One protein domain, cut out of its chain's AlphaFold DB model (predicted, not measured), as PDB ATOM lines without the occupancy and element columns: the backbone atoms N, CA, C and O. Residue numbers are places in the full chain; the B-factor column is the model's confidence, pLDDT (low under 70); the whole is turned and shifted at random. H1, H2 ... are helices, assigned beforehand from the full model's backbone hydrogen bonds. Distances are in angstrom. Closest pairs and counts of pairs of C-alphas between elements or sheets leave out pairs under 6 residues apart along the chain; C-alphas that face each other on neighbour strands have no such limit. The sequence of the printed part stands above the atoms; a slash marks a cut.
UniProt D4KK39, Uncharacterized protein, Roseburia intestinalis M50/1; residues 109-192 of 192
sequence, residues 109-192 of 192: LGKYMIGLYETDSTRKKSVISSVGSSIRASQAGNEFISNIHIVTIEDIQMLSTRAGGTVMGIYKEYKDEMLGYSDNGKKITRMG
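What this domain is: This is residues 109 to 192 of the 192 residues of an uncharacterized protein of Roseburia intestinalis M50/1 (UniProt D4KK39). One long helix, H2, makes one side of a loose body; the short H1 packs on part of it, the chain then folds back beside H2 in a long looping stretch, and H3 leads away from H2 as an arm ending in a hooked tail. Look for 84 printed residues with three named helices, in the order H1, H2, H3, and no named strand. The class is all helix, though only 35 of the 84 residues are in named elements. The whole is loose, with a radius of gyration of the C-alphas of 15.5 A, and spans 45 by 37 by 21 A.

Where its parts are: Find C-alpha 109 at (109.145, 72.031, 94.013), where H1, residues 109 to 113, begins. Next find C-alpha 121 at (113.962, 81.698, 84.885); from there H2, residues 121 to 141, runs 29.7 A to C-alpha 141 at (95.691, 58.310, 85.855). H3, residues 171 to 179, measures 11.8 A and ends with C-alpha 179 at (95.476, 77.574, 112.055).

How they stand to each other: Look first at H1 and H2, which touch; their closest C-alphas, those of Leu 109 and Val 127, are 6.4 A apart. H2 touches H1 with residues 124 to 131 alone. H3 is apart from both H1 and H2. Between H2 and H3, find residues 149 to 150 in a short antiparallel pairing with residues 159 to 160. In H1, H2 and H3 every backbone O i to N i+4 pair is within hydrogen-bond range.

The domain as a whole: The two C-alphas farthest apart, those of Gly 141 and Gly 192, are 46.9 A apart. The printed part has no cut. The link from H1 to H2 is short, with 7 residues, and the link from H2 to H3 is long, with 29. In the B-factor column, the model's pLDDT is under 70 at residue 164 and residues 179 to 192, the last being the chain's last residue.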
ATOM      1  N   LEU A 109     110.483  71.486  93.832       94.69
ATOM      2  CA  LEU A 109     109.145  72.031  94.013       94.69
ATOM      3  C   LEU A 109     109.090  72.860  95.296       94.69
ATOM      4  O   LEU A 109     108.667  74.009  95.245       94.69
ATOM      5  N   GLY A 110     109.608  72.340  96.413       93.44
ATOM      6  CA  GLY A 110     109.669  73.079  97.677       93.44
ATOM      7  C   GLY A 110     110.405  74.417  97.548       93.44
ATOM      8  O   GLY A 110     109.901  75.439  98.003       93.44
ATOM      9  N   LYS A 111     111.551  74.443  96.851       94.69
ATOM     10  CA  LYS A 111     112.307  75.678  96.565       94.69
ATOM     11  C   LYS A 111     111.523  76.659  95.692       94.69
ATOM     12  O   LYS A 111     111.531  77.857  95.967       94.69
ATOM     13  N   TYR A 112     110.841  76.163  94.660       95.25
ATOM     14  CA  TYR A 112     109.965  76.978  93.820       95.25
ATOM     15  C   TYR A 112     108.820  77.597  94.629       95.25
ATOM     16  O   TYR A 112     108.590  78.797  94.522       95.25
ATOM     17  N   MET A 113     108.154  76.807  95.479       93.50
ATOM     18  CA  MET A 113     106.983  77.228  96.257       93.50
ATOM     19  C   MET A 113     107.253  78.401  97.200       93.50
ATOM     20  O   MET A 113     106.307  79.102  97.548       93.50
ATOM     21  N   ILE A 114     108.512  78.599  97.603       92.50
ATOM     22  CA  ILE A 114     108.961  79.699  98.468       92.50
ATOM     23  C   ILE A 114     109.726  80.800  97.708       92.50
ATOM     24  O   ILE A 114     110.326  81.669  98.331       92.50
ATOM     25  N   GLY A 115     109.752  80.755  96.372       91.62
ATOM     26  CA  GLY A 115     110.324  81.812  95.532       91.62
ATOM     27  C   GLY A 115     111.837  81.755  95.291       91.62
ATOM     28  O   GLY A 115     112.398  82.694  94.732       91.62
ATOM     29  N   LEU A 116     112.531  80.657  95.621       93.44
ATOM     30  CA  LEU A 116     113.994  80.565  95.438       93.44
ATOM     31  C   LEU A 116     114.459  80.520  93.970       93.44
ATOM     32  O   LEU A 116     115.660  80.564  93.708       93.44
ATOM     33  N   TYR A 117     113.534  80.426  93.012       94.00
ATOM     34  CA  TYR A 117     113.833  80.408  91.576       94.00
ATOM     35  C   TYR A 117     113.356  81.661  90.829       94.00
ATOM     36  O   TYR A 117     113.401  81.675  89.601       94.00
ATOM     37  N   GLU A 118     112.954  82.734  91.518       89.62
ATOM     38  CA  GLU A 118     112.525  83.972  90.842       89.62
ATOM     39  C   GLU A 118     113.637  84.608  89.996       89.62
ATOM     40  O   GLU A 118     113.374  85.131  88.913       89.62
ATOM     41  N   THR A 119     114.897  84.492  90.425       90.44
ATOM     42  CA  THR A 119     116.060  84.978  89.666       90.44
ATOM     43  C   THR A 119     116.563  83.985  88.614       90.44
ATOM     44  O   THR A 119     117.357  84.360  87.753       90.44
ATOM     45  N   ASP A 120     116.123  82.721  88.654       92.38
ATOM     46  CA  ASP A 120     116.527  81.657  87.725       92.38
ATOM     47  C   ASP A 120     115.329  81.203  86.879       92.38
ATOM     48  O   ASP A 120     114.641  80.215  87.161       92.38
ATOM     49  N   SER A 121     115.088  81.945  85.793       90.38
ATOM     50  CA  SER A 121     113.962  81.698  84.885       90.38
ATOM     51  C   SER A 121     113.980  80.306  84.235       90.38
ATOM     52  O   SER A 121     112.917  79.767  83.908       90.38
ATOM     53  N   THR A 122     115.158  79.697  84.075       94.00
ATOM     54  CA  THR A 122     115.315  78.368  83.473       94.00
ATOM     55  C   THR A 122     114.855  77.291  84.445       94.00
ATOM     56  O   THR A 122     114.012  76.463  84.084       94.00
ATOM     57  N   ARG A 123     115.334  77.324  85.696       93.12
ATOM     58  CA  ARG A 123     114.874  76.391  86.738       93.12
ATOM     59  C   ARG A 123     113.396  76.569  87.036       93.12
ATOM     60  O   ARG A 123     112.678  75.575  87.086       93.12
ATOM     61  N   LYS A 124     112.920  77.814  87.136       94.06
ATOM     62  CA  LYS A 124     111.495  78.125  87.321       94.06
ATOM     63  C   LYS A 124     110.631  77.443  86.260       94.06
ATOM     64  O   LYS A 124     109.724  76.685  86.596       94.06
ATOM     65  N   LYS A 125     110.940  77.639  84.971       93.81
ATOM     66  CA  LYS A 125     110.206  76.995  83.867       93.81
ATOM     67  C   LYS A 125     110.315  75.471  83.893       93.81
ATOM     68  O   LYS A 125     109.326  74.795  83.613       93.81
ATOM     69  N   SER A 126     111.488  74.935  84.227       95.19
ATOM     70  CA  SER A 126     111.709  73.490  84.328       95.19
ATOM     71  C   SER A 126     110.804  72.854  85.386       95.19
ATOM     72  O   SER A 126     110.091  71.901  85.071       95.19
ATOM     73  N   VAL A 127     110.743  73.431  86.592       94.81
ATOM     74  CA  VAL A 127     109.876  72.946  87.676       94.81
ATOM     75  C   VAL A 127     108.404  73.050  87.292       94.81
ATOM     76  O   VAL A 127     107.690  72.053  87.384       94.81
ATOM     77  N   ILE A 128     107.954  74.206  86.787       93.06
ATOM     78  CA  ILE A 128     106.557  74.407  86.363       93.06
ATOM     79  C   ILE A 128     106.152  73.378  85.300       93.06
ATOM     80  O   ILE A 128     105.072  72.795  85.375       93.06
ATOM     81  N   SER A 129     107.015  73.129  84.311       94.12
ATOM     82  CA  SER A 129     106.733  72.180  83.232       94.12
ATOM     83  C   SER A 129     106.752  70.729  83.717       94.12
ATOM     84  O   SER A 129     105.822  69.971  83.431       94.12
ATOM     85  N   SER A 130     107.780  70.346  84.478       94.62
ATOM     86  CA  SER A 130     107.967  68.984  84.983       94.62
ATOM     87  C   SER A 130     106.868  68.604  85.974       94.62
ATOM     88  O   SER A 130     106.132  67.642  85.744       94.62
ATOM     89  N   VAL A 131     106.682  69.409  87.023       94.94
ATOM     90  CA  VAL A 131     105.653  69.175  88.042       94.94
ATOM     91  C   VAL A 131     104.270  69.338  87.434       94.94
ATOM     92  O   VAL A 131     103.427  68.472  87.639       94.94
ATOM     93  N   GLY A 132     104.051  70.367  86.610       93.19
ATOM     94  CA  GLY A 132     102.791  70.575  85.900       93.19
ATOM     95  C   GLY A 132     102.390  69.377  85.036       93.19
ATOM     96  O   GLY A 132     101.223  68.996  85.001       93.19
ATOM     97  N   SER A 133     103.348  68.754  84.348       93.75
ATOM     98  CA  SER A 133     103.087  67.551  83.551       93.75
ATOM     99  C   SER A 133     102.847  66.332  84.434       93.75
ATOM    100  O   SER A 133     101.945  65.553  84.143       93.75
ATOM    101  N   SER A 134     103.586  66.205  85.538       93.62
ATOM    102  CA  SER A 134     103.378  65.130  86.505       93.62
ATOM    103  C   SER A 134     101.983  65.188  87.130       93.62
ATOM    104  O   SER A 134     101.288  64.182  87.095       93.62
ATOM    105  N   ILE A 135     101.533  66.348  87.627       94.31
ATOM    106  CA  ILE A 135     100.207  66.475  88.257       94.31
ATOM    107  C   ILE A 135      99.071  66.218  87.261       94.31
ATOM    108  O   ILE A 135      98.063  65.624  87.622       94.31
ATOM    109  N   ARG A 136      99.236  66.608  85.987       93.31
ATOM    110  CA  ARG A 136      98.262  66.291  84.930       93.31
ATOM    111  C   ARG A 136      98.222  64.797  84.625       93.31
ATOM    112  O   ARG A 136      97.140  64.253  84.446       93.31
ATOM    113  N   ALA A 137      99.378  64.136  84.582       93.62
ATOM    114  CA  ALA A 137      99.440  62.690  84.394       93.62
ATOM    115  C   ALA A 137      98.771  61.949  85.561       93.62
ATOM    116  O   ALA A 137      97.990  61.033  85.328       93.62
ATOM    117  N   SER A 138      99.010  62.387  86.798       93.12
ATOM    118  CA  SER A 138      98.383  61.808  87.988       93.12
ATOM    119  C   SER A 138      96.878  62.036  88.041       93.12
ATOM    120  O   SER A 138      96.138  61.119  88.372       93.12
ATOM    121  N   GLN A 139      96.408  63.226  87.659       93.31
ATOM    122  CA  GLN A 139      94.979  63.532  87.565       93.31
ATOM    123  C   GLN A 139      94.281  62.716  86.466       93.31
ATOM    124  O   GLN A 139      93.157  62.272  86.657       93.31
ATOM    125  N   ALA A 140      94.944  62.464  85.334       92.31
ATOM    126  CA  ALA A 140      94.406  61.595  84.286       92.31
ATOM    127  C   ALA A 140      94.469  60.098  84.649       92.31
ATOM    128  O   ALA A 140      93.652  59.316  84.172       92.31
ATOM    129  N   GLY A 141      95.454  59.698  85.458       90.06
ATOM    130  CA  GLY A 141      95.691  58.310  85.855       90.06
ATOM    131  C   GLY A 141      94.960  57.864  87.122       90.06
ATOM    132  O   GLY A 141      95.011  56.681  87.446       90.06
ATOM    133  N   ASN A 142      94.304  58.777  87.844       87.25
ATOM    134  CA  ASN A 142      93.635  58.485  89.107       87.25
ATOM    135  C   ASN A 142      92.184  58.988  89.095       87.25
ATOM    136  O   ASN A 142      91.932  60.189  89.157       87.25
ATOM    137  N   GLU A 143      91.230  58.056  89.073       88.94
ATOM    138  CA  GLU A 143      89.790  58.352  89.041       88.94
ATOM    139  C   GLU A 143      89.259  59.049  90.306       88.94
ATOM    140  O   GLU A 143      88.235  59.731  90.252       88.94
ATOM    141  N   PHE A 144      89.966  58.934  91.433       88.25
ATOM    142  CA  PHE A 144      89.605  59.594  92.689       88.25
ATOM    143  C   PHE A 144      90.018  61.068  92.725       88.25
ATOM    144  O   PHE A 144      89.495  61.846  93.524       88.25
ATOM    145  N   ILE A 145      90.962  61.472  91.873       90.81
ATOM    146  CA  ILE A 145      91.532  62.817  91.884       90.81
ATOM    147  C   ILE A 145      90.893  63.641  90.771       90.81
ATOM    148  O   ILE A 145      91.238  63.530  89.601       90.81
ATOM    149  N   SER A 146      89.999  64.557  91.145       92.25
ATOM    150  CA  SER A 146      89.427  65.500  90.177       92.25
ATOM    151  C   SER A 146      90.447  66.551  89.732       92.25
ATOM    152  O   SER A 146      90.611  66.798  88.535       92.25
ATOM    153  N   ASN A 147      91.118  67.190  90.696       92.69
ATOM    154  CA  ASN A 147      92.118  68.221  90.452       92.69
ATOM    155  C   ASN A 147      93.211  68.201  91.522       92.69
ATOM    156  O   ASN A 147      92.938  67.925  92.687       92.69
ATOM    157  N   ILE A 148      94.429  68.562  91.123       93.44
ATOM    158  CA  ILE A 148      95.577  68.748  92.012       93.44
ATOM    159  C   ILE A 148      95.936  70.230  92.022       93.44
ATOM    160  O   ILE A 148      96.095  70.841  90.961       93.44
ATOM    161  N   HIS A 149      96.087  70.789  93.223       93.00
ATOM    162  CA  HIS A 149      96.487  72.172  93.454       93.00
ATOM    163  C   HIS A 149      97.689  72.213  94.399       93.00
ATOM    164  O   HIS A 149      97.624  71.704  95.515       93.00
ATOM    165  N   ILE A 150      98.776  72.842  93.959       93.06
ATOM    166  CA  ILE A 150      99.954  73.119  94.781       93.06
ATOM    167  C   ILE A 150      99.945  74.612  95.097       93.06
ATOM    168  O   ILE A 150     100.139  75.449  94.209       93.06
ATOM    169  N   VAL A 151      99.691  74.922  96.368       92.31
ATOM    170  CA  VAL A 151      99.553  76.289  96.877       92.31
ATOM    171  C   VAL A 151     100.921  76.828  97.280       92.31
ATOM    172  O   VAL A 151     101.572  76.298  98.177       92.31
ATOM    173  N   THR A 152     101.352  77.887  96.608       93.94
ATOM    174  CA  THR A 152     102.627  78.580  96.821       93.94
ATOM    175  C   THR A 152     102.460  79.790  97.742       93.94
ATOM    176  O   THR A 152     101.333  80.185  98.059       93.94
ATOM    177  N   ILE A 153     103.576  80.390  98.177       93.44
ATOM    178  CA  ILE A 153     103.539  81.702  98.842       93.44
ATOM    179  C   ILE A 153     103.005  82.789  97.897       93.44
ATOM    180  O   ILE A 153     102.958  82.595  96.679       93.44
ATOM    181  N   GLU A 154     102.620  83.924  98.480       92.19
ATOM    182  CA  GLU A 154     102.240  85.143  97.757       92.19
ATOM    183  C   GLU A 154     103.261  85.480  96.651       92.19
ATOM    184  O   GLU A 154     104.446  85.167  96.761       92.19
ATOM    185  N   ASP A 155     102.787  86.078  95.557       89.94
ATOM    186  CA  ASP A 155     103.577  86.461  94.371       89.94
ATOM    187  C   ASP A 155     104.240  85.321  93.574       89.94
ATOM    188  O   ASP A 155     104.792  85.549  92.494       89.94
ATOM    189  N   ILE A 156     104.127  84.070  94.026       93.06
ATOM    190  CA  ILE A 156     104.555  82.889  93.271       93.06
ATOM    191  C   ILE A 156     103.336  82.227  92.637       93.06
ATOM    192  O   ILE A 156     102.318  82.020  93.289       93.06
ATOM    193  N   GLN A 157     103.438  81.850  91.364       91.94
ATOM    194  CA  GLN A 157     102.367  81.150  90.654       91.94
ATOM    195  C   GLN A 157     102.053  79.783  91.295       91.94
ATOM    196  O   GLN A 157     102.940  78.955  91.484       91.94
ATOM    197  N   MET A 158     100.768  79.507  91.523       92.75
ATOM    198  CA  MET A 158     100.296  78.177  91.904       92.75
ATOM    199  C   MET A 158     100.325  77.211  90.720       92.75
ATOM    200  O   MET A 158     100.110  77.593  89.563       92.75
ATOM    201  N   LEU A 159     100.509  75.924  91.020       92.50
ATOM    202  CA  LEU A 159     100.354  74.855  90.035       92.50
ATOM    203  C   LEU A 159      98.993  74.195  90.220       92.50
ATOM    204  O   LEU A 159      98.610  73.832  91.328       92.50
ATOM    205  N   SER A 160      98.256  74.050  89.127       92.31
ATOM    206  CA  SER A 160      96.894  73.533  89.139       92.31
ATOM    207  C   SER A 160      96.641  72.693  87.894       92.31
ATOM    208  O   SER A 160      97.053  73.073  86.797       92.31
ATOM    209  N   THR A 161      95.937  71.573  88.046       93.19
ATOM    210  CA  THR A 161      95.400  70.803  86.908       93.19
ATOM    211  C   THR A 161      94.094  71.384  86.382       93.19
ATOM    212  O   THR A 161      93.713  71.104  85.248       93.19
ATOM    213  N   ARG A 162      93.403  72.203  87.185       89.06
ATOM    214  CA  ARG A 162      92.159  72.852  86.773       89.06
ATOM    215  C   ARG A 162      92.439  73.828  85.640       89.06
ATOM    216  O   ARG A 162      93.301  74.695  85.777       89.06
ATOM    217  N   ALA A 163      91.663  73.716  84.565       73.38
ATOM    218  CA  ALA A 163      91.674  74.682  83.478       73.38
ATOM    219  C   ALA A 163      91.302  76.076  84.014       73.38
ATOM    220  O   ALA A 163      90.213  76.289  84.547       73.38
ATOM    221  N   GLY A 164      92.241  77.006  83.909       66.75
ATOM    222  CA  GLY A 164      92.149  78.359  84.441       66.75
ATOM    223  C   GLY A 164      93.497  79.047  84.271       66.75
ATOM    224  O   GLY A 164      94.522  78.376  84.155       66.75
ATOM    225  N   GLY A 165      93.499  80.376  84.176       71.25
ATOM    226  CA  GLY A 165      94.730  81.148  84.007       71.25
ATOM    227  C   GLY A 165      95.716  80.980  85.169       71.25
ATOM    228  O   GLY A 165      95.447  80.306  86.161       71.25
ATOM    229  N   THR A 166      96.871  81.627  85.051       80.81
ATOM    230  CA  THR A 166      97.860  81.689  86.131       80.81
ATOM    231  C   THR A 166      97.277  82.412  87.345       80.81
ATOM    232  O   THR A 166      96.965  83.597  87.266       80.81
ATOM    233  N   VAL A 167      97.150  81.697  88.465       88.62
ATOM    234  CA  VAL A 167      96.734  82.249  89.763       88.62
ATOM    235  C   VAL A 167      97.946  82.283  90.694       88.62
ATOM    236  O   VAL A 167      98.749  81.347  90.687       88.62
ATOM    237  N   MET A 168      98.086  83.358  91.469       91.75
ATOM    238  CA  MET A 168      99.162  83.511  92.455       91.75
ATOM    239  C   MET A 168      98.848  82.787  93.765       91.75
ATOM    240  O   MET A 168      97.694  82.465  94.048       91.75
ATOM    241  N   GLY A 169      99.896  82.500  94.529       90.94
ATOM    242  CA  GLY A 169      99.842  81.762  95.777       90.94
ATOM    243  C   GLY A 169      99.097  82.488  96.887       90.94
ATOM    244  O   GLY A 169      99.086  83.711  96.954       90.94
ATOM    245  N   ILE A 170      98.477  81.684  97.749       93.44
ATOM    246  CA  ILE A 170      97.667  82.112  98.899       93.44
ATOM    247  C   ILE A 170      98.073  81.356 100.172       93.44
ATOM    248  O   ILE A 170      97.270  81.160 101.084       93.44
ATOM    249  N   TYR A 171      99.293  80.799 100.208       91.25
ATOM    250  CA  TYR A 171      99.697  79.876 101.273       91.25
ATOM    251  C   TYR A 171      99.612  80.508 102.661       91.25
ATOM    252  O   TYR A 171      99.255  79.823 103.618       91.25
ATOM    253  N   LYS A 172      99.931  81.799 102.786       89.25
ATOM    254  CA  LYS A 172      99.935  82.483 104.078       89.25
ATOM    255  C   LYS A 172      98.517  82.659 104.605       89.25
ATOM    256  O   LYS A 172      98.244  82.227 105.720       89.25
ATOM    257  N   GLU A 173      97.614  83.193 103.789       88.00
ATOM    258  CA  GLU A 173      96.201  83.372 104.123       88.00
ATOM    259  C   GLU A 173      95.539  82.030 104.420       88.00
ATOM    260  O   GLU A 173      94.853  81.886 105.429       88.00
ATOM    261  N   TYR A 174      95.808  81.026 103.581       87.56
ATOM    262  CA  TYR A 174      95.320  79.668 103.777       87.56
ATOM    263  C   TYR A 174      95.808  79.079 105.101       87.56
ATOM    264  O   TYR A 174      95.021  78.537 105.872       87.56
ATOM    265  N   LYS A 175      97.105  79.196 105.402       86.69
ATOM    266  CA  LYS A 175      97.680  78.693 106.653       86.69
ATOM    267  C   LYS A 175      97.106  79.427 107.862       86.69
ATOM    268  O   LYS A 175      96.801  78.778 108.857       86.69
ATOM    269  N   ASP A 176      96.952  80.744 107.791       86.19
ATOM    270  CA  ASP A 176      96.365  81.552 108.862       86.19
ATOM    271  C   ASP A 176      94.896  81.209 109.115       86.19
ATOM    272  O   ASP A 176      94.475  81.149 110.274       86.19
ATOM    273  N   GLU A 177      94.127  80.954 108.054       83.50
ATOM    274  CA  GLU A 177      92.755  80.465 108.145       83.50
ATOM    275  C   GLU A 177      92.715  79.062 108.759       83.50
ATOM    276  O   GLU A 177      91.958  78.847 109.701       83.50
ATOM    277  N   MET A 178      93.563  78.137 108.297       79.62
ATOM    278  CA  MET A 178      93.609  76.754 108.783       79.62
ATOM    279  C   MET A 178      94.067  76.649 110.240       79.62
ATOM    280  O   MET A 178      93.458  75.928 111.022       79.62
ATOM    281  N   LEU A 179      95.077  77.424 110.647       69.19
ATOM    282  CA  LEU A 179      95.476  77.574 112.055       69.19
ATOM    283  C   LEU A 179      94.427  78.333 112.875       69.19
ATOM    284  O   LEU A 179      94.394  78.233 114.098       69.19
ATOM    285  N   GLY A 180      93.571  79.095 112.194       65.62
ATOM    286  CA  GLY A 180      92.363  79.701 112.722       65.62
ATOM    287  C   GLY A 180      91.263  78.690 113.057       65.62
ATOM    288  O   GLY A 180      90.248  79.091 113.621       65.62
ATOM    289  N   TYR A 181      91.428  77.400 112.761       59.12
ATOM    290  CA  TYR A 181      90.553  76.335 113.245       59.12
ATOM    291  C   TYR A 181      91.255  75.577 114.378       59.12
ATOM    292  O   TYR A 181      92.385  75.116 114.250       59.12
ATOM    293  N   SER A 182      90.580  75.457 115.523       55.47
ATOM    294  CA  SER A 182      90.969  74.496 116.560       55.47
ATOM    295  C   SER A 182      90.804  73.073 116.011       55.47
ATOM    296  O   SER A 182      89.942  72.856 115.159       55.47
ATOM    297  N   ASP A 183      91.551  72.111 116.562       58.75
ATOM    298  CA  ASP A 183      91.468  70.652 116.313       58.75
ATOM    299  C   ASP A 183      90.018  70.098 116.304       58.75
ATOM    300  O   ASP A 183      89.710  69.063 115.725       58.75
ATOM    301  N   ASN A 184      89.081  70.857 116.886       57.81
ATOM    302  CA  ASN A 184      87.653  70.564 116.985       57.81
ATOM    303  C   ASN A 184      86.777  71.245 115.902       57.81
ATOM    304  O   ASN A 184      85.565  71.370 116.085       57.81
ATOM    305  N   GLY A 185      87.358  71.783 114.823       55.41
ATOM    306  CA  GLY A 185      86.629  72.397 113.700       55.41
ATOM    307  C   GLY A 185      85.928  73.731 114.006       55.41
ATOM    308  O   GLY A 185      85.159  74.232 113.185       55.41
ATOM    309  N   LYS A 186      86.171  74.339 115.175       55.59
ATOM    310  CA  LYS A 186      85.660  75.676 115.521       55.59
ATOM    311  C   LYS A 186      86.703  76.745 115.216       55.59
ATOM    312  O   LYS A 186      87.857  76.603 115.620       55.59
ATOM    313  N   LYS A 187      86.272  77.836 114.566       53.97
ATOM    314  CA  LYS A 187      87.102  79.034 114.379       53.97
ATOM    315  C   LYS A 187      87.574  79.546 115.743       53.97
ATOM    316  O   LYS A 187      86.737  79.872 116.585       53.97
ATOM    317  N   ILE A 188      88.884  79.629 115.968       57.59
ATOM    318  CA  ILE A 188      89.438  80.350 117.115       57.59
ATOM    319  C   ILE A 188      89.182  81.839 116.875       57.59
ATOM    320  O   ILE A 188      89.616  82.426 115.884       57.59
ATOM    321  N   THR A 189      88.396  82.454 117.751       53.47
ATOM    322  CA  THR A 189      88.180  83.899 117.725       53.47
ATOM    323  C   THR A 189      89.506  84.575 118.062       53.47
ATOM    324  O   THR A 189      89.958  84.502 119.203       53.47
ATOM    325  N   ARG A 190      90.152  85.215 117.077       51.28
ATOM    326  CA  ARG A 190      91.308  86.085 117.336       51.28
ATOM    327  C   ARG A 190      90.798  87.322 118.092       51.28
ATOM    328  O   ARG A 190      90.120  88.159 117.503       51.28
ATOM    329  N   MET A 191      91.054  87.396 119.400       43.41
ATOM    330  CA  MET A 191      91.020  88.670 120.129       43.41
ATOM    331  C   MET A 191      92.234  89.491 119.676       43.41
ATOM    332  O   MET A 191      93.311  88.920 119.504       43.41
ATOM    333  N   GLY A 192      91.975  90.766 119.371       42.38
ATOM    334  CA  GLY A 192      92.854  91.677 118.630       42.38
ATOM    335  C   GLY A 192      94.170  92.041 119.294       42.38
ATOM    336  O   GLY A 192      94.339  91.765 120.502       42.38
TER     337      GLY A 192